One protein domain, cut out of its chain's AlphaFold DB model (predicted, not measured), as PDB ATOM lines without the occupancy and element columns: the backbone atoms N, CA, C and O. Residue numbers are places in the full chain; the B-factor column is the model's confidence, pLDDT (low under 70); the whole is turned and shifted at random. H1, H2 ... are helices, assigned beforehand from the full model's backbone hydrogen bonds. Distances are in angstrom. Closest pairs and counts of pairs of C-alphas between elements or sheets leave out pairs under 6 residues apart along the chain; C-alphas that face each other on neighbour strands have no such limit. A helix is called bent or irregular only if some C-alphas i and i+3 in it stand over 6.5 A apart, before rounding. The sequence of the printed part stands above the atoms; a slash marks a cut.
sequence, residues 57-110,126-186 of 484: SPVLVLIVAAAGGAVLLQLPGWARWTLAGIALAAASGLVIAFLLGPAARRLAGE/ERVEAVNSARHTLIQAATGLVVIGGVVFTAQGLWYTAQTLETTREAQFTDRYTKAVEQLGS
ATOM      1  N   SER A  57     164.715 150.357 129.452       60.41
ATOM      2  CA  SER A  57     163.964 149.105 129.598       60.41
ATOM      3  C   SER A  57     163.370 148.541 128.297       60.41
ATOM      4  O   SER A  57     163.456 147.325 128.137       60.41
ATOM      5  N   PRO A  58     162.857 149.325 127.320       70.06
ATOM      6  CA  PRO A  58     162.250 148.739 126.124       70.06
ATOM      7  C   PRO A  58     163.283 148.042 125.235       70.06
ATOM      8  O   PRO A  58     163.019 146.979 124.687       70.06
ATOM      9  N   VAL A  59     164.483 148.621 125.124       68.00
ATOM     10  CA  VAL A  59     165.563 148.094 124.275       68.00
ATOM     11  C   VAL A  59     166.179 146.841 124.895       68.00
ATOM     12  O   VAL A  59     166.459 145.879 124.188       68.00
ATOM     13  N   LEU A  60     166.334 146.821 126.222       68.69
ATOM     14  CA  LEU A  60     166.811 145.650 126.960       68.69
ATOM     15  C   LEU A  60     165.835 144.470 126.844       68.69
ATOM     16  O   LEU A  60     166.267 143.345 126.606       68.69
ATOM     17  N   VAL A  61     164.527 144.740 126.922       72.38
ATOM     18  CA  VAL A  61     163.478 143.737 126.675       72.38
ATOM     19  C   VAL A  61     163.541 143.222 125.236       72.38
ATOM     20  O   VAL A  61     163.451 142.018 125.027       72.38
ATOM     21  N   LEU A  62     163.766 144.097 124.252       74.31
ATOM     22  CA  LEU A  62     163.899 143.720 122.840       74.31
ATOM     23  C   LEU A  62     165.108 142.806 122.587       74.31
ATOM     24  O   LEU A  62     164.981 141.818 121.870       74.31
ATOM     25  N   ILE A  63     166.258 143.090 123.210       72.44
ATOM     26  CA  ILE A  63     167.467 142.254 123.106       72.44
ATOM     27  C   ILE A  63     167.222 140.877 123.719       72.44
ATOM     28  O   ILE A  63     167.528 139.869 123.090       72.44
ATOM     29  N   VAL A  64     166.653 140.828 124.928       71.06
ATOM     30  CA  VAL A  64     166.375 139.564 125.624       71.06
ATOM     31  C   VAL A  64     165.318 138.751 124.877       71.06
ATOM     32  O   VAL A  64     165.480 137.544 124.731       71.06
ATOM     33  N   ALA A  65     164.277 139.394 124.345       71.50
ATOM     34  CA  ALA A  65     163.240 138.730 123.559       71.50
ATOM     35  C   ALA A  65     163.776 138.200 122.221       71.50
ATOM     36  O   ALA A  65     163.466 137.072 121.848       71.50
ATOM     37  N   ALA A  66     164.612 138.968 121.516       70.00
ATOM     38  CA  ALA A  66     165.211 138.535 120.254       70.00
ATOM     39  C   ALA A  66     166.260 137.426 120.464       70.00
ATOM     40  O   ALA A  66     166.246 136.430 119.742       70.00
ATOM     41  N   ALA A  67     167.116 137.541 121.486       65.12
ATOM     42  CA  ALA A  67     168.087 136.504 121.842       65.12
ATOM     43  C   ALA A  67     167.399 135.225 122.349       65.12
ATOM     44  O   ALA A  67     167.743 134.125 121.924       65.12
ATOM     45  N   GLY A  68     166.383 135.366 123.206       63.56
ATOM     46  CA  GLY A  68     165.565 134.256 123.686       63.56
ATOM     47  C   GLY A  68     164.795 133.581 122.555       63.56
ATOM     48  O   GLY A  68     164.812 132.358 122.452       63.56
ATOM     49  N   GLY A  69     164.195 134.357 121.649       66.56
ATOM     50  CA  GLY A  69     163.492 133.842 120.474       66.56
ATOM     51  C   GLY A  69     164.404 133.100 119.495       66.56
ATOM     52  O   GLY A  69     163.993 132.093 118.931       66.56
ATOM     53  N   ALA A  70     165.659 133.532 119.336       61.81
ATOM     54  CA  ALA A  70     166.635 132.838 118.496       61.81
ATOM     55  C   ALA A  70     167.074 131.469 119.063       61.81
ATOM     56  O   ALA A  70     167.458 130.593 118.287       61.81
ATOM     57  N   VAL A  71     167.022 131.285 120.390       61.72
ATOM     58  CA  VAL A  71     167.511 130.077 121.088       61.72
ATOM     59  C   VAL A  71     166.387 129.102 121.453       61.72
ATOM     60  O   VAL A  71     166.560 127.896 121.306       61.72
ATOM     61  N   LEU A  72     165.243 129.600 121.930       60.78
ATOM     62  CA  LEU A  72     164.165 128.775 122.495       60.78
ATOM     63  C   LEU A  72     163.116 128.341 121.466       60.78
ATOM     64  O   LEU A  72     162.424 127.351 121.693       60.78
ATOM     65  N   LEU A  73     162.970 129.063 120.352       70.44
ATOM     66  CA  LEU A  73     161.977 128.737 119.328       70.44
ATOM     67  C   LEU A  73     162.613 127.894 118.215       70.44
ATOM     68  O   LEU A  73     163.686 128.220 117.703       70.44
ATOM     69  N   GLN A  74     161.919 126.833 117.791       62.34
ATOM     70  CA  GLN A  74     162.295 126.019 116.628       62.34
ATOM     71  C   GLN A  74     162.004 126.771 115.318       62.34
ATOM     72  O   GLN A  74     161.102 126.431 114.558       62.34
ATOM     73  N   LEU A  75     162.745 127.849 115.080       70.44
ATOM     74  CA  LEU A  75     162.600 128.687 113.896       70.44
ATOM     75  C   LEU A  75     163.514 128.206 112.753       70.44
ATOM     76  O   LEU A  75     164.622 127.714 113.009       70.44
ATOM     77  N   PRO A  76     163.103 128.414 111.485       69.12
ATOM     78  CA  PRO A  76     163.973 128.220 110.328       69.12
ATOM     79  C   PRO A  76     165.306 128.951 110.517       69.12
ATOM     80  O   PRO A  76     165.344 130.033 111.106       69.12
ATOM     81  N   GLY A  77     166.406 128.383 110.009       67.38
ATOM     82  CA  GLY A  77     167.760 128.913 110.230       67.38
ATOM     83  C   GLY A  77     167.879 130.414 109.950       67.38
ATOM     84  O   GLY A  77     168.379 131.154 110.793       67.38
ATOM     85  N   TRP A  78     167.319 130.882 108.830       68.81
ATOM     86  CA  TRP A  78     167.332 132.299 108.460       68.81
ATOM     87  C   TRP A  78     166.651 133.206 109.503       68.81
ATOM     88  O   TRP A  78     167.157 134.286 109.787       68.81
ATOM     89  N   ALA A  79     165.557 132.756 110.127       69.62
ATOM     90  CA  ALA A  79     164.800 133.527 111.114       69.62
ATOM     91  C   ALA A  79     165.501 133.595 112.486       69.62
ATOM     92  O   ALA A  79     165.410 134.601 113.186       69.62
ATOM     93  N   ARG A  80     166.256 132.556 112.869       73.00
ATOM     94  CA  ARG A  80     167.104 132.608 114.077       73.00
ATOM     95  C   ARG A  80     168.261 133.585 113.900       73.00
ATOM     96  O   ARG A  80     168.561 134.355 114.810       73.00
ATOM     97  N   TRP A  81     168.872 133.595 112.717       65.94
ATOM     98  CA  TRP A  81     169.987 134.488 112.402       65.94
ATOM     99  C   TRP A  81     169.570 135.957 112.304       65.94
ATOM    100  O   TRP A  81     170.305 136.823 112.779       65.94
ATOM    101  N   THR A  82     168.385 136.257 111.767       71.69
ATOM    102  CA  THR A  82     167.862 137.632 111.762       71.69
ATOM    103  C   THR A  82     167.579 138.133 113.176       71.69
ATOM    104  O   THR A  82     167.981 139.246 113.512       71.69
ATOM    105  N   LEU A  83     166.975 137.310 114.039       72.81
ATOM    106  CA  LEU A  83     166.743 137.661 115.445       72.81
ATOM    107  C   LEU A  83     168.055 137.853 116.223       72.81
ATOM    108  O   LEU A  83     168.185 138.830 116.962       72.81
ATOM    109  N   ALA A  84     169.048 136.987 116.008       69.69
ATOM    110  CA  ALA A  84     170.375 137.136 116.604       69.69
ATOM    111  C   ALA A  84     171.077 138.426 116.137       69.69
ATOM    112  O   ALA A  84     171.644 139.152 116.955       69.69
ATOM    113  N   GLY A  85     170.989 138.755 114.843       67.69
ATOM    114  CA  GLY A  85     171.524 139.999 114.285       67.69
ATOM    115  C   GLY A  85     170.858 141.251 114.867       67.69
ATOM    116  O   GLY A  85     171.546 142.204 115.232       67.69
ATOM    117  N   ILE A  86     169.529 141.235 115.031       74.50
ATOM    118  CA  ILE A  86     168.769 142.328 115.661       74.50
ATOM    119  C   ILE A  86     169.174 142.501 117.130       74.50
ATOM    120  O   ILE A  86     169.406 143.627 117.574       74.50
ATOM    121  N   ALA A  87     169.301 141.400 117.881       70.69
ATOM    122  CA  ALA A  87     169.726 141.433 119.279       70.69
ATOM    123  C   ALA A  87     171.135 142.030 119.425       70.69
ATOM    124  O   ALA A  87     171.357 142.887 120.283       70.69
ATOM    125  N   LEU A  88     172.069 141.629 118.555       71.19
ATOM    126  CA  LEU A  88     173.434 142.149 118.544       71.19
ATOM    127  C   LEU A  88     173.459 143.649 118.222       71.19
ATOM    128  O   LEU A  88     174.076 144.418 118.957       71.19
ATOM    129  N   ALA A  89     172.738 144.085 117.185       68.56
ATOM    130  CA  ALA A  89     172.663 145.494 116.798       68.56
ATOM    131  C   ALA A  89     172.065 146.373 117.912       68.56
ATOM    132  O   ALA A  89     172.600 147.441 118.223       68.56
ATOM    133  N   ALA A  90     170.993 145.909 118.561       71.31
ATOM    134  CA  ALA A  90     170.374 146.613 119.680       71.31
ATOM    135  C   ALA A  90     171.300 146.674 120.911       71.31
ATOM    136  O   ALA A  90     171.412 147.729 121.546       71.31
ATOM    137  N   ALA A  91     172.021 145.589 121.219       69.56
ATOM    138  CA  ALA A  91     173.008 145.559 122.298       69.56
ATOM    139  C   ALA A  91     174.180 146.514 122.027       69.56
ATOM    140  O   ALA A  91     174.559 147.293 122.907       69.56
ATOM    141  N   SER A  92     174.703 146.534 120.798       68.25
ATOM    142  CA  SER A  92     175.724 147.500 120.381       68.25
ATOM    143  C   SER A  92     175.226 148.943 120.502       68.25
ATOM    144  O   SER A  92     175.950 149.798 121.014       68.25
ATOM    145  N   GLY A  93     173.973 149.218 120.121       67.88
ATOM    146  CA  GLY A  93     173.345 150.531 120.284       67.88
ATOM    147  C   GLY A  93     173.283 150.996 121.745       67.88
ATOM    148  O   GLY A  93     173.602 152.151 122.039       67.88
ATOM    149  N   LEU A  94     172.951 150.099 122.683       71.12
ATOM    150  CA  LEU A  94     172.953 150.402 124.121       71.12
ATOM    151  C   LEU A  94     174.355 150.684 124.666       71.12
ATOM    152  O   LEU A  94     174.531 151.628 125.440       71.12
ATOM    153  N   VAL A  95     175.355 149.903 124.247       66.88
ATOM    154  CA  VAL A  95     176.757 150.126 124.630       66.88
ATOM    155  C   VAL A  95     177.226 151.493 124.134       66.88
ATOM    156  O   VAL A  95     177.779 152.269 124.912       66.88
ATOM    157  N   ILE A  96     176.927 151.849 122.881       65.81
ATOM    158  CA  ILE A  96     177.253 153.165 122.313       65.81
ATOM    159  C   ILE A  96     176.562 154.288 123.102       65.81
ATOM    160  O   ILE A  96     177.218 155.257 123.490       65.81
ATOM    161  N   ALA A  97     175.271 154.156 123.419       67.19
ATOM    162  CA  ALA A  97     174.535 155.157 124.196       67.19
ATOM    163  C   ALA A  97     175.103 155.347 125.618       67.19
ATOM    164  O   ALA A  97     175.192 156.476 126.117       67.19
ATOM    165  N   PHE A  98     175.534 154.259 126.266       67.62
ATOM    166  CA  PHE A  98     176.186 154.306 127.577       67.62
ATOM    167  C   PHE A  98     177.586 154.938 127.516       67.62
ATOM    168  O   PHE A  98     177.956 155.737 128.386       67.62
ATOM    169  N   LEU A  99     178.355 154.631 126.470       63.59
ATOM    170  CA  LEU A  99     179.676 155.216 126.254       63.59
ATOM    171  C   LEU A  99     179.589 156.725 125.977       63.59
ATOM    172  O   LEU A  99     180.325 157.503 126.587       63.59
ATOM    173  N   LEU A 100     178.637 157.156 125.142       61.91
ATOM    174  CA  LEU A 100     178.415 158.563 124.778       61.91
ATOM    175  C   LEU A 100     177.893 159.431 125.934       61.91
ATOM    176  O   LEU A 100     178.172 160.636 125.990       61.91
ATOM    177  N   GLY A 101     177.114 158.844 126.844       66.25
ATOM    178  CA  GLY A 101     176.462 159.559 127.937       66.25
ATOM    179  C   GLY A 101     177.222 159.446 129.266       66.25
ATOM    180  O   GLY A 101     178.038 160.316 129.574       66.25
ATOM    181  N   PRO A 102     176.916 158.444 130.107       64.94
ATOM    182  CA  PRO A 102     177.516 158.283 131.433       64.94
ATOM    183  C   PRO A 102     179.046 158.153 131.452       64.94
ATOM    184  O   PRO A 102     179.688 158.778 132.298       64.94
ATOM    185  N   ALA A 103     179.627 157.347 130.557       57.75
ATOM    186  CA  ALA A 103     181.052 157.014 130.620       57.75
ATOM    187  C   ALA A 103     181.940 158.178 130.160       57.75
ATOM    188  O   ALA A 103     182.870 158.548 130.876       57.75
ATOM    189  N   ALA A 104     181.603 158.824 129.036       60.03
ATOM    190  CA  ALA A 104     182.309 160.015 128.560       60.03
ATOM    191  C   ALA A 104     182.304 161.156 129.596       60.03
ATOM    192  O   ALA A 104     183.324 161.807 129.806       60.03
ATOM    193  N   ARG A 105     181.183 161.363 130.304       61.16
ATOM    194  CA  ARG A 105     181.087 162.378 131.373       61.16
ATOM    195  C   ARG A 105     181.914 162.028 132.611       61.16
ATOM    196  O   ARG A 105     182.462 162.919 133.252       61.16
ATOM    197  N   ARG A 106     182.025 160.736 132.949       61.75
ATOM    198  CA  ARG A 106     182.899 160.263 134.037       61.75
ATOM    199  C   ARG A 106     184.376 160.432 133.698       61.75
ATOM    200  O   ARG A 106     185.117 160.933 134.534       61.75
ATOM    201  N   LEU A 107     184.784 160.050 132.489       57.47
ATOM    202  CA  LEU A 107     186.169 160.178 132.020       57.47
ATOM    203  C   LEU A 107     186.616 161.644 131.922       57.47
ATOM    204  O   LEU A 107     187.774 161.944 132.178       57.47
ATOM    205  N   ALA A 108     185.689 162.561 131.636       54.91
ATOM    206  CA  ALA A 108     185.943 163.999 131.618       54.91
ATOM    207  C   ALA A 108     185.862 164.700 132.994       54.91
ATOM    208  O   ALA A 108     185.998 165.920 133.068       54.91
ATOM    209  N   GLY A 109     185.634 163.960 134.087       55.97
ATOM    210  CA  GLY A 109     185.761 164.489 135.450       55.97
ATOM    211  C   GLY A 109     184.622 165.390 135.955       55.97
ATOM    212  O   GLY A 109     184.799 166.058 136.969       55.97
ATOM    213  N   GLU A 110     183.435 165.387 135.336       55.03
ATOM    214  CA  GLU A 110     182.301 166.275 135.693       55.03
ATOM    215  C   GLU A 110     181.740 166.117 137.130       55.03
ATOM    216  O   GLU A 110     180.840 166.861 137.517       55.03
ATOM    217  N   GLU A 126     187.895 174.125 127.332       56.84
ATOM    218  CA  GLU A 126     188.820 172.981 127.450       56.84
ATOM    219  C   GLU A 126     188.126 171.729 128.013       56.84
ATOM    220  O   GLU A 126     188.438 170.600 127.632       56.84
ATOM    221  N   ARG A 127     187.106 171.914 128.864       57.12
ATOM    222  CA  ARG A 127     186.264 170.810 129.359       57.12
ATOM    223  C   ARG A 127     185.423 170.190 128.248       57.12
ATOM    224  O   ARG A 127     185.318 168.969 128.171       57.12
ATOM    225  N   VAL A 128     184.833 171.019 127.387       60.75
ATOM    226  CA  VAL A 128     184.027 170.545 126.250       60.75
ATOM    227  C   VAL A 128     184.905 169.792 125.250       60.75
ATOM    228  O   VAL A 128     184.488 168.758 124.727       60.75
ATOM    229  N   GLU A 129     186.138 170.248 125.036       62.66
ATOM    230  CA  GLU A 129     187.087 169.619 124.118       62.66
ATOM    231  C   GLU A 129     187.606 168.266 124.636       62.66
ATOM    232  O   GLU A 129     187.619 167.288 123.887       62.66
ATOM    233  N   ALA A 130     187.906 168.152 125.936       59.88
ATOM    234  CA  ALA A 130     188.270 166.878 126.562       59.88
ATOM    235  C   ALA A 130     187.123 165.848 126.514       59.88
ATOM    236  O   ALA A 130     187.343 164.683 126.169       59.88
ATOM    237  N   VAL A 131     185.880 166.276 126.789       61.00
ATOM    238  CA  VAL A 131     184.683 165.422 126.651       61.00
ATOM    239  C   VAL A 131     184.506 164.969 125.202       61.00
ATOM    240  O   VAL A 131     184.234 163.793 124.955       61.00
ATOM    241  N   ASN A 132     184.642 165.879 124.236       65.50
ATOM    242  CA  ASN A 132     184.444 165.555 122.825       65.50
ATOM    243  C   ASN A 132     185.553 164.648 122.273       65.50
ATOM    244  O   ASN A 132     185.241 163.717 121.534       65.50
ATOM    245  N   SER A 133     186.809 164.832 122.680       68.12
ATOM    246  CA  SER A 133     187.919 163.940 122.311       68.12
ATOM    247  C   SER A 133     187.738 162.523 122.880       68.12
ATOM    248  O   SER A 133     187.869 161.525 122.158       68.12
ATOM    249  N   ALA A 134     187.311 162.417 124.146       64.38
ATOM    250  CA  ALA A 134     186.951 161.139 124.757       64.38
ATOM    251  C   ALA A 134     185.765 160.476 124.035       64.38
ATOM    252  O   ALA A 134     185.801 159.275 123.763       64.38
ATOM    253  N   ARG A 135     184.736 161.250 123.655       65.69
ATOM    254  CA  ARG A 135     183.613 160.752 122.844       65.69
ATOM    255  C   ARG A 135     184.078 160.232 121.490       65.69
ATOM    256  O   ARG A 135     183.695 159.126 121.134       65.69
ATOM    257  N   HIS A 136     184.911 160.969 120.759       69.06
ATOM    258  CA  HIS A 136     185.407 160.535 119.450       69.06
ATOM    259  C   HIS A 136     186.207 159.230 119.528       69.06
ATOM    260  O   HIS A 136     185.975 158.330 118.722       69.06
ATOM    261  N   THR A 137     187.076 159.090 120.529       71.94
ATOM    262  CA  THR A 137     187.866 157.864 120.733       71.94
ATOM    263  C   THR A 137     186.968 156.670 121.072       71.94
ATOM    264  O   THR A 137     187.122 155.586 120.508       71.94
ATOM    265  N   LEU A 138     185.970 156.874 121.941       65.75
ATOM    266  CA  LEU A 138     184.993 155.840 122.290       65.75
ATOM    267  C   LEU A 138     184.089 155.462 121.107       65.75
ATOM    268  O   LEU A 138     183.787 154.283 120.936       65.75
ATOM    269  N   ILE A 139     183.694 156.426 120.268       70.44
ATOM    270  CA  ILE A 139     182.934 156.170 119.034       70.44
ATOM    271  C   ILE A 139     183.761 155.320 118.070       70.44
ATOM    272  O   ILE A 139     183.240 154.349 117.529       70.44
ATOM    273  N   GLN A 140     185.040 155.643 117.864       72.44
ATOM    274  CA  GLN A 140     185.911 154.872 116.973       72.44
ATOM    275  C   GLN A 140     186.111 153.436 117.473       72.44
ATOM    276  O   GLN A 140     185.970 152.499 116.689       72.44
ATOM    277  N   ALA A 141     186.348 153.248 118.775       66.94
ATOM    278  CA  ALA A 141     186.470 151.917 119.369       66.94
ATOM    279  C   ALA A 141     185.166 151.104 119.251       66.94
ATOM    280  O   ALA A 141     185.192 149.935 118.866       66.94
ATOM    281  N   ALA A 142     184.016 151.731 119.517       67.19
ATOM    282  CA  ALA A 142     182.716 151.080 119.379       67.19
ATOM    283  C   ALA A 142     182.393 150.735 117.915       67.19
ATOM    284  O   ALA A 142     181.899 149.647 117.636       67.19
ATOM    285  N   THR A 143     182.730 151.622 116.975       69.62
ATOM    286  CA  THR A 143     182.566 151.372 115.535       69.62
ATOM    287  C   THR A 143     183.433 150.195 115.089       69.62
ATOM    288  O   THR A 143     182.945 149.314 114.388       69.62
ATOM    289  N   GLY A 144     184.685 150.122 115.556       70.31
ATOM    290  CA  GLY A 144     185.572 148.986 115.292       70.31
ATOM    291  C   GLY A 144     184.992 147.654 115.777       70.31
ATOM    292  O   GLY A 144     184.992 146.680 115.031       70.31
ATOM    293  N   LEU A 145     184.417 147.620 116.985       69.56
ATOM    294  CA  LEU A 145     183.763 146.420 117.523       69.56
ATOM    295  C   LEU A 145     182.521 146.003 116.721       69.56
ATOM    296  O   LEU A 145     182.326 144.813 116.489       69.56
ATOM    297  N   VAL A 146     181.707 146.960 116.267       73.62
ATOM    298  CA  VAL A 146     180.539 146.679 115.414       73.62
ATOM    299  C   VAL A 146     180.971 146.087 114.073       73.62
ATOM    300  O   VAL A 146     180.382 145.106 113.623       73.62
ATOM    301  N   VAL A 147     182.023 146.633 113.455       73.81
ATOM    302  CA  VAL A 147     182.572 146.099 112.199       73.81
ATOM    303  C   VAL A 147     183.092 144.675 112.396       73.81
ATOM    304  O   VAL A 147     182.741 143.795 111.615       73.81
ATOM    305  N   ILE A 148     183.862 144.416 113.460       71.12
ATOM    306  CA  ILE A 148     184.363 143.068 113.779       71.12
ATOM    307  C   ILE A 148     183.199 142.091 113.991       71.12
ATOM    308  O   ILE A 148     183.201 141.005 113.414       71.12
ATOM    309  N   GLY A 149     182.177 142.483 114.758       69.12
ATOM    310  CA  GLY A 149     180.977 141.668 114.967       69.12
ATOM    311  C   GLY A 149     180.230 141.365 113.665       69.12
ATOM    312  O   GLY A 149     179.837 140.223 113.439       69.12
ATOM    313  N   GLY A 150     180.101 142.354 112.775       70.19
ATOM    314  CA  GLY A 150     179.510 142.178 111.446       70.19
ATOM    315  C   GLY A 150     180.306 141.219 110.556       70.19
ATOM    316  O   GLY A 150     179.712 140.375 109.883       70.19
ATOM    317  N   VAL A 151     181.642 141.285 110.588       74.25
ATOM    318  CA  VAL A 151     182.519 140.358 109.851       74.25
ATOM    319  C   VAL A 151     182.379 138.932 110.380       74.25
ATOM    320  O   VAL A 151     182.184 138.017 109.585       74.25
ATOM    321  N   VAL A 152     182.415 138.736 111.702       71.56
ATOM    322  CA  VAL A 152     182.241 137.410 112.325       71.56
ATOM    323  C   VAL A 152     180.871 136.825 111.987       71.56
ATOM    324  O   VAL A 152     180.783 135.676 111.565       71.56
ATOM    325  N   PHE A 153     179.810 137.628 112.091       77.31
ATOM    326  CA  PHE A 153     178.456 137.217 111.722       77.31
ATOM    327  C   PHE A 153     178.361 136.811 110.245       77.31
ATOM    328  O   PHE A 153     177.801 135.767 109.921       77.31
ATOM    329  N   THR A 154     178.954 137.601 109.346       73.81
ATOM    330  CA  THR A 154     178.964 137.308 107.904       73.81
ATOM    331  C   THR A 154     179.753 136.033 107.605       73.81
ATOM    332  O   THR A 154     179.283 135.189 106.845       73.81
ATOM    333  N   ALA A 155     180.914 135.846 108.240       71.00
ATOM    334  CA  ALA A 155     181.718 134.632 108.112       71.00
ATOM    335  C   ALA A 155     180.954 133.391 108.601       71.00
ATOM    336  O   ALA A 155     180.972 132.352 107.945       71.00
ATOM    337  N   GLN A 156     180.226 133.510 109.712       72.50
ATOM    338  CA  GLN A 156     179.429 132.420 110.267       72.50
ATOM    339  C   GLN A 156     178.198 132.096 109.404       72.50
ATOM    340  O   GLN A 156     177.876 130.923 109.207       72.50
ATOM    341  N   GLY A 157     177.549 133.111 108.824       72.38
ATOM    342  CA  GLY A 157     176.466 132.932 107.853       72.38
ATOM    343  C   GLY A 157     176.937 132.268 106.555       72.38
ATOM    344  O   GLY A 157     176.269 131.366 106.046       72.38
ATOM    345  N   LEU A 158     178.113 132.655 106.047       77.19
ATOM    346  CA  LEU A 158     178.758 132.013 104.896       77.19
ATOM    347  C   LEU A 158     179.100 130.549 105.186       77.19
ATOM    348  O   LEU A 158     178.815 129.689 104.358       77.19
ATOM    349  N   TRP A 159     179.641 130.257 106.371       74.94
ATOM    350  CA  TRP A 159     179.945 128.892 106.801       74.94
ATOM    351  C   TRP A 159     178.687 128.011 106.868       74.94
ATOM    352  O   TRP A 159     178.664 126.923 106.299       74.94
ATOM    353  N   TYR A 160     177.599 128.515 107.459       72.88
ATOM    354  CA  TYR A 160     176.319 127.801 107.493       72.88
ATOM    355  C   TYR A 160     175.741 127.570 106.085       72.88
ATOM    356  O   TYR A 160     175.268 126.478 105.776       72.88
ATOM    357  N   THR A 161     175.818 128.580 105.212       72.38
ATOM    358  CA  THR A 161     175.333 128.484 103.824       72.38
ATOM    359  C   THR A 161     176.133 127.457 103.019       72.38
ATOM    360  O   THR A 161     175.550 126.665 102.277       72.38
ATOM    361  N   ALA A 162     177.456 127.416 103.201       68.50
ATOM    362  CA  ALA A 162     178.320 126.409 102.590       68.50
ATOM    363  C   ALA A 162     177.907 124.989 103.008       68.50
ATOM    364  O   ALA A 162     177.777 124.113 102.156       68.50
ATOM    365  N   GLN A 163     177.582 124.788 104.287       67.25
ATOM    366  CA  GLN A 163     177.156 123.485 104.794       67.25
ATOM    367  C   GLN A 163     175.774 123.049 104.275       67.25
ATOM    368  O   GLN A 163     175.535 121.864 104.057       67.25
ATOM    369  N   THR A 164     174.862 123.990 104.000       66.25
ATOM    370  CA  THR A 164     173.560 123.678 103.377       66.25
ATOM    371  C   THR A 164     173.640 123.345 101.883       66.25
ATOM    372  O   THR A 164     172.739 122.702 101.342       66.25
ATOM    373  N   LEU A 165     174.702 123.767 101.189       63.66
ATOM    374  CA  LEU A 165     174.882 123.454  99.768       63.66
ATOM    375  C   LEU A 165     175.263 121.986  99.552       63.66
ATOM    376  O   LEU A 165     174.799 121.378  98.587       63.66
ATOM    377  N   GLU A 166     176.057 121.413 100.458       61.75
ATOM    378  CA  GLU A 166     176.417 119.991 100.420       61.75
ATOM    379  C   GLU A 166     175.185 119.103 100.619       61.75
ATOM    380  O   GLU A 166     174.910 118.248  99.780       61.75
ATOM    381  N   THR A 167     174.359 119.387 101.630       63.66
ATOM    382  CA  THR A 167     173.138 118.607 101.904       63.66
ATOM    383  C   THR A 167     172.096 118.717 100.789       63.66
ATOM    384  O   THR A 167     171.411 117.745 100.476       63.66
ATOM    385  N   THR A 168     171.991 119.882 100.136       70.38
ATOM    386  CA  THR A 168     171.072 120.071  99.001       70.38
ATOM    387  C   THR A 168     171.538 119.306  97.760       70.38
ATOM    388  O   THR A 168     170.709 118.747  97.041       70.38
ATOM    389  N   ARG A 169     172.854 119.246  97.503       66.75
ATOM    390  CA  ARG A 169     173.412 118.416  96.423       66.75
ATOM    391  C   ARG A 169     173.165 116.935  96.677       66.75
ATOM    392  O   ARG A 169     172.682 116.255  95.778       66.75
ATOM    393  N   GLU A 170     173.443 116.457  97.888       70.25
ATOM    394  CA  GLU A 170     173.197 115.059  98.266       70.25
ATOM    395  C   GLU A 170     171.719 114.677  98.096       70.25
ATOM    396  O   GLU A 170     171.417 113.647  97.498       70.25
ATOM    397  N   ALA A 171     170.783 115.542  98.505       76.12
ATOM    398  CA  ALA A 171     169.352 115.294  98.321       76.12
ATOM    399  C   ALA A 171     168.950 115.135  96.839       76.12
ATOM    400  O   ALA A 171     168.121 114.287  96.512       76.12
ATOM    401  N   GLN A 172     169.554 115.910  95.929       79.88
ATOM    402  CA  GLN A 172     169.282 115.807  94.488       79.88
ATOM    403  C   GLN A 172     169.819 114.511  93.872       79.88
ATOM    404  O   GLN A 172     169.194 113.969  92.957       79.88
ATOM    405  N   PHE A 173     170.960 114.006  94.348       80.69
ATOM    406  CA  PHE A 173     171.493 112.717  93.902       80.69
ATOM    407  C   PHE A 173     170.629 111.563  94.391       80.69
ATOM    408  O   PHE A 173     170.246 110.721  93.580       80.69
ATOM    409  N   THR A 174     170.238 111.577  95.665       82.81
ATOM    410  CA  THR A 174     169.340 110.570  96.239       82.81
ATOM    411  C   THR A 174     167.993 110.529  95.514       82.81
ATOM    412  O   THR A 174     167.499 109.443  95.217       82.81
ATOM    413  N   ASP A 175     167.417 111.683  95.161       86.62
ATOM    414  CA  ASP A 175     166.162 111.753  94.393       86.62
ATOM    415  C   ASP A 175     166.315 111.143  92.990       86.62
ATOM    416  O   ASP A 175     165.532 110.282  92.581       86.62
ATOM    417  N   ARG A 176     167.385 111.510  92.270       90.75
ATOM    418  CA  ARG A 176     167.697 110.942  90.947       90.75
ATOM    419  C   ARG A 176     167.938 109.439  91.003       90.75
ATOM    420  O   ARG A 176     167.436 108.725  90.139       90.75
ATOM    421  N   TYR A 177     168.686 108.980  92.000       91.31
ATOM    422  CA  TYR A 177     168.963 107.568  92.225       91.31
ATOM    423  C   TYR A 177     167.666 106.799  92.491       91.31
ATOM    424  O   TYR A 177     167.359 105.850  91.777       91.31
ATOM    425  N   THR A 178     166.854 107.267  93.442       91.81
ATOM    426  CA  THR A 178     165.582 106.626  93.814       91.81
ATOM    427  C   THR A 178     164.646 106.518  92.614       91.81
ATOM    428  O   THR A 178     164.117 105.445  92.329       91.81
ATOM    429  N   LYS A 179     164.504 107.603  91.844       94.12
ATOM    430  CA  LYS A 179     163.676 107.619  90.636       94.12
ATOM    431  C   LYS A 179     164.205 106.685  89.547       94.12
ATOM    432  O   LYS A 179     163.416 106.062  88.843       94.12
ATOM    433  N   ALA A 180     165.523 106.585  89.388       95.56
ATOM    434  CA  ALA A 180     166.127 105.690  88.409       95.56
ATOM    435  C   ALA A 180     165.905 104.211  88.778       95.56
ATOM    436  O   ALA A 180     165.565 103.413  87.907       95.56
ATOM    437  N   VAL A 181     166.011 103.865  90.065       93.62
ATOM    438  CA  VAL A 181     165.695 102.522  90.582       93.62
ATOM    439  C   VAL A 181     164.207 102.190  90.413       93.62
ATOM    440  O   VAL A 181     163.870 101.096  89.971       93.62
ATOM    441  N   GLU A 182     163.302 103.136  90.680       92.81
ATOM    442  CA  GLU A 182     161.864 102.951  90.432       92.81
ATOM    443  C   GLU A 182     161.576 102.678  88.945       92.81
ATOM    444  O   GLU A 182     160.808 101.779  88.597       92.81
ATOM    445  N   GLN A 183     162.233 103.419  88.048       94.88
ATOM    446  CA  GLN A 183     162.117 103.215  86.604       94.88
ATOM    447  C   GLN A 183     162.672 101.858  86.155       94.88
ATOM    448  O   GLN A 183     162.087 101.231  85.269       94.88
ATOM    449  N   LEU A 184     163.755 101.389  86.781       93.75
ATOM    450  CA  LEU A 184     164.360 100.084  86.515       93.75
ATOM    451  C   LEU A 184     163.391  98.926  86.808       93.75
ATOM    452  O   LEU A 184     163.345  97.967  86.044       93.75
ATOM    453  N   GLY A 185     162.559  99.049  87.847       89.25
ATOM    454  CA  GLY A 185     161.520  98.068  88.193       89.25
ATOM    455  C   GLY A 185     160.250  98.134  87.333       89.25
ATOM    456  O   GLY A 185     159.288  97.407  87.583       89.25
ATOM    457  N   SER A 186     160.188  99.016  86.332       93.38
ATOM    458  CA  SER A 186     158.987  99.183  85.511       93.38
ATOM    459  C   SER A 186     158.728  97.983  84.598       93.38
ATOM    460  O   SER A 186     159.626  97.482  83.930       93.38
TER     461      SER A 186
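What this domain is: This is residues 57 to 110 and 126 to 186 of the 484 residues of the protein "Pentapeptide repeat-containing protein" of Nonomuraea mesophila (UniProt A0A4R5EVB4). One very long helix, H3, makes the length of a rod, and a helical hairpin of H1 and H2 lies along one part of it. H2 is side by side with H3, running opposite ways, and H1 packs on the other side of H2, making a flat row of H1, H2 and H3; residues 162 to 186, at the far end of H3, stick out free. The printed part has 115 residues with three named helices, in the order H1, H2, H3, and no named strand, an all-helix class. It is extended, with a radius of gyration of the C-alphas of 23.8 A and spans of 89 by 26 by 11 A.

How they stand to each other: Start at H3, residues 126 to 184, which touches H2, residues 77 to 107, with residues 131 to 153 alone. Their closest C-alphas, of Ala 104 and Arg 135, are 5.9 A apart, and they run opposite ways at a shallow tilt of 8 degrees. Look next at H1, residues 57 to 72, which forms a hairpin with H2 at a shallow tilt of 32 degrees. They touch, the closest C-alphas being those of Ala 70 and Arg 80, 4.4 A apart. H1 and H3 are apart. Every O i to N i+4 pair is within hydrogen-bond range in H1, against 25 of 27 in H2 and 53 of 55 in H3.

Where its parts are: Find C-alpha 126 at (188.820, 172.981, 127.450); from there H3 runs 87.1 A to C-alpha 184 at (164.360, 100.084, 86.515). H2 is 42.3 A long, with a kink of 33 degrees near residue 101, and is only just irregular: C-alphas 100 and 103 are 6.6 A apart. H1 begins at C-alpha 57, (163.964, 149.105, 129.598), and is 21.5 A long.

The domain as a whole: The C-alphas farthest apart, of Glu 126 and Ser 186, are 90.0 A apart. Residues 111 to 125 are not printed, and C-alphas 110 and 126 are 12.5 A apart across this cut. The link from H1 to H2 is tight. The mean pLDDT of the printed part is 70.5, and 61 residues are under 70, among them 95 to 110 and 126 to 136.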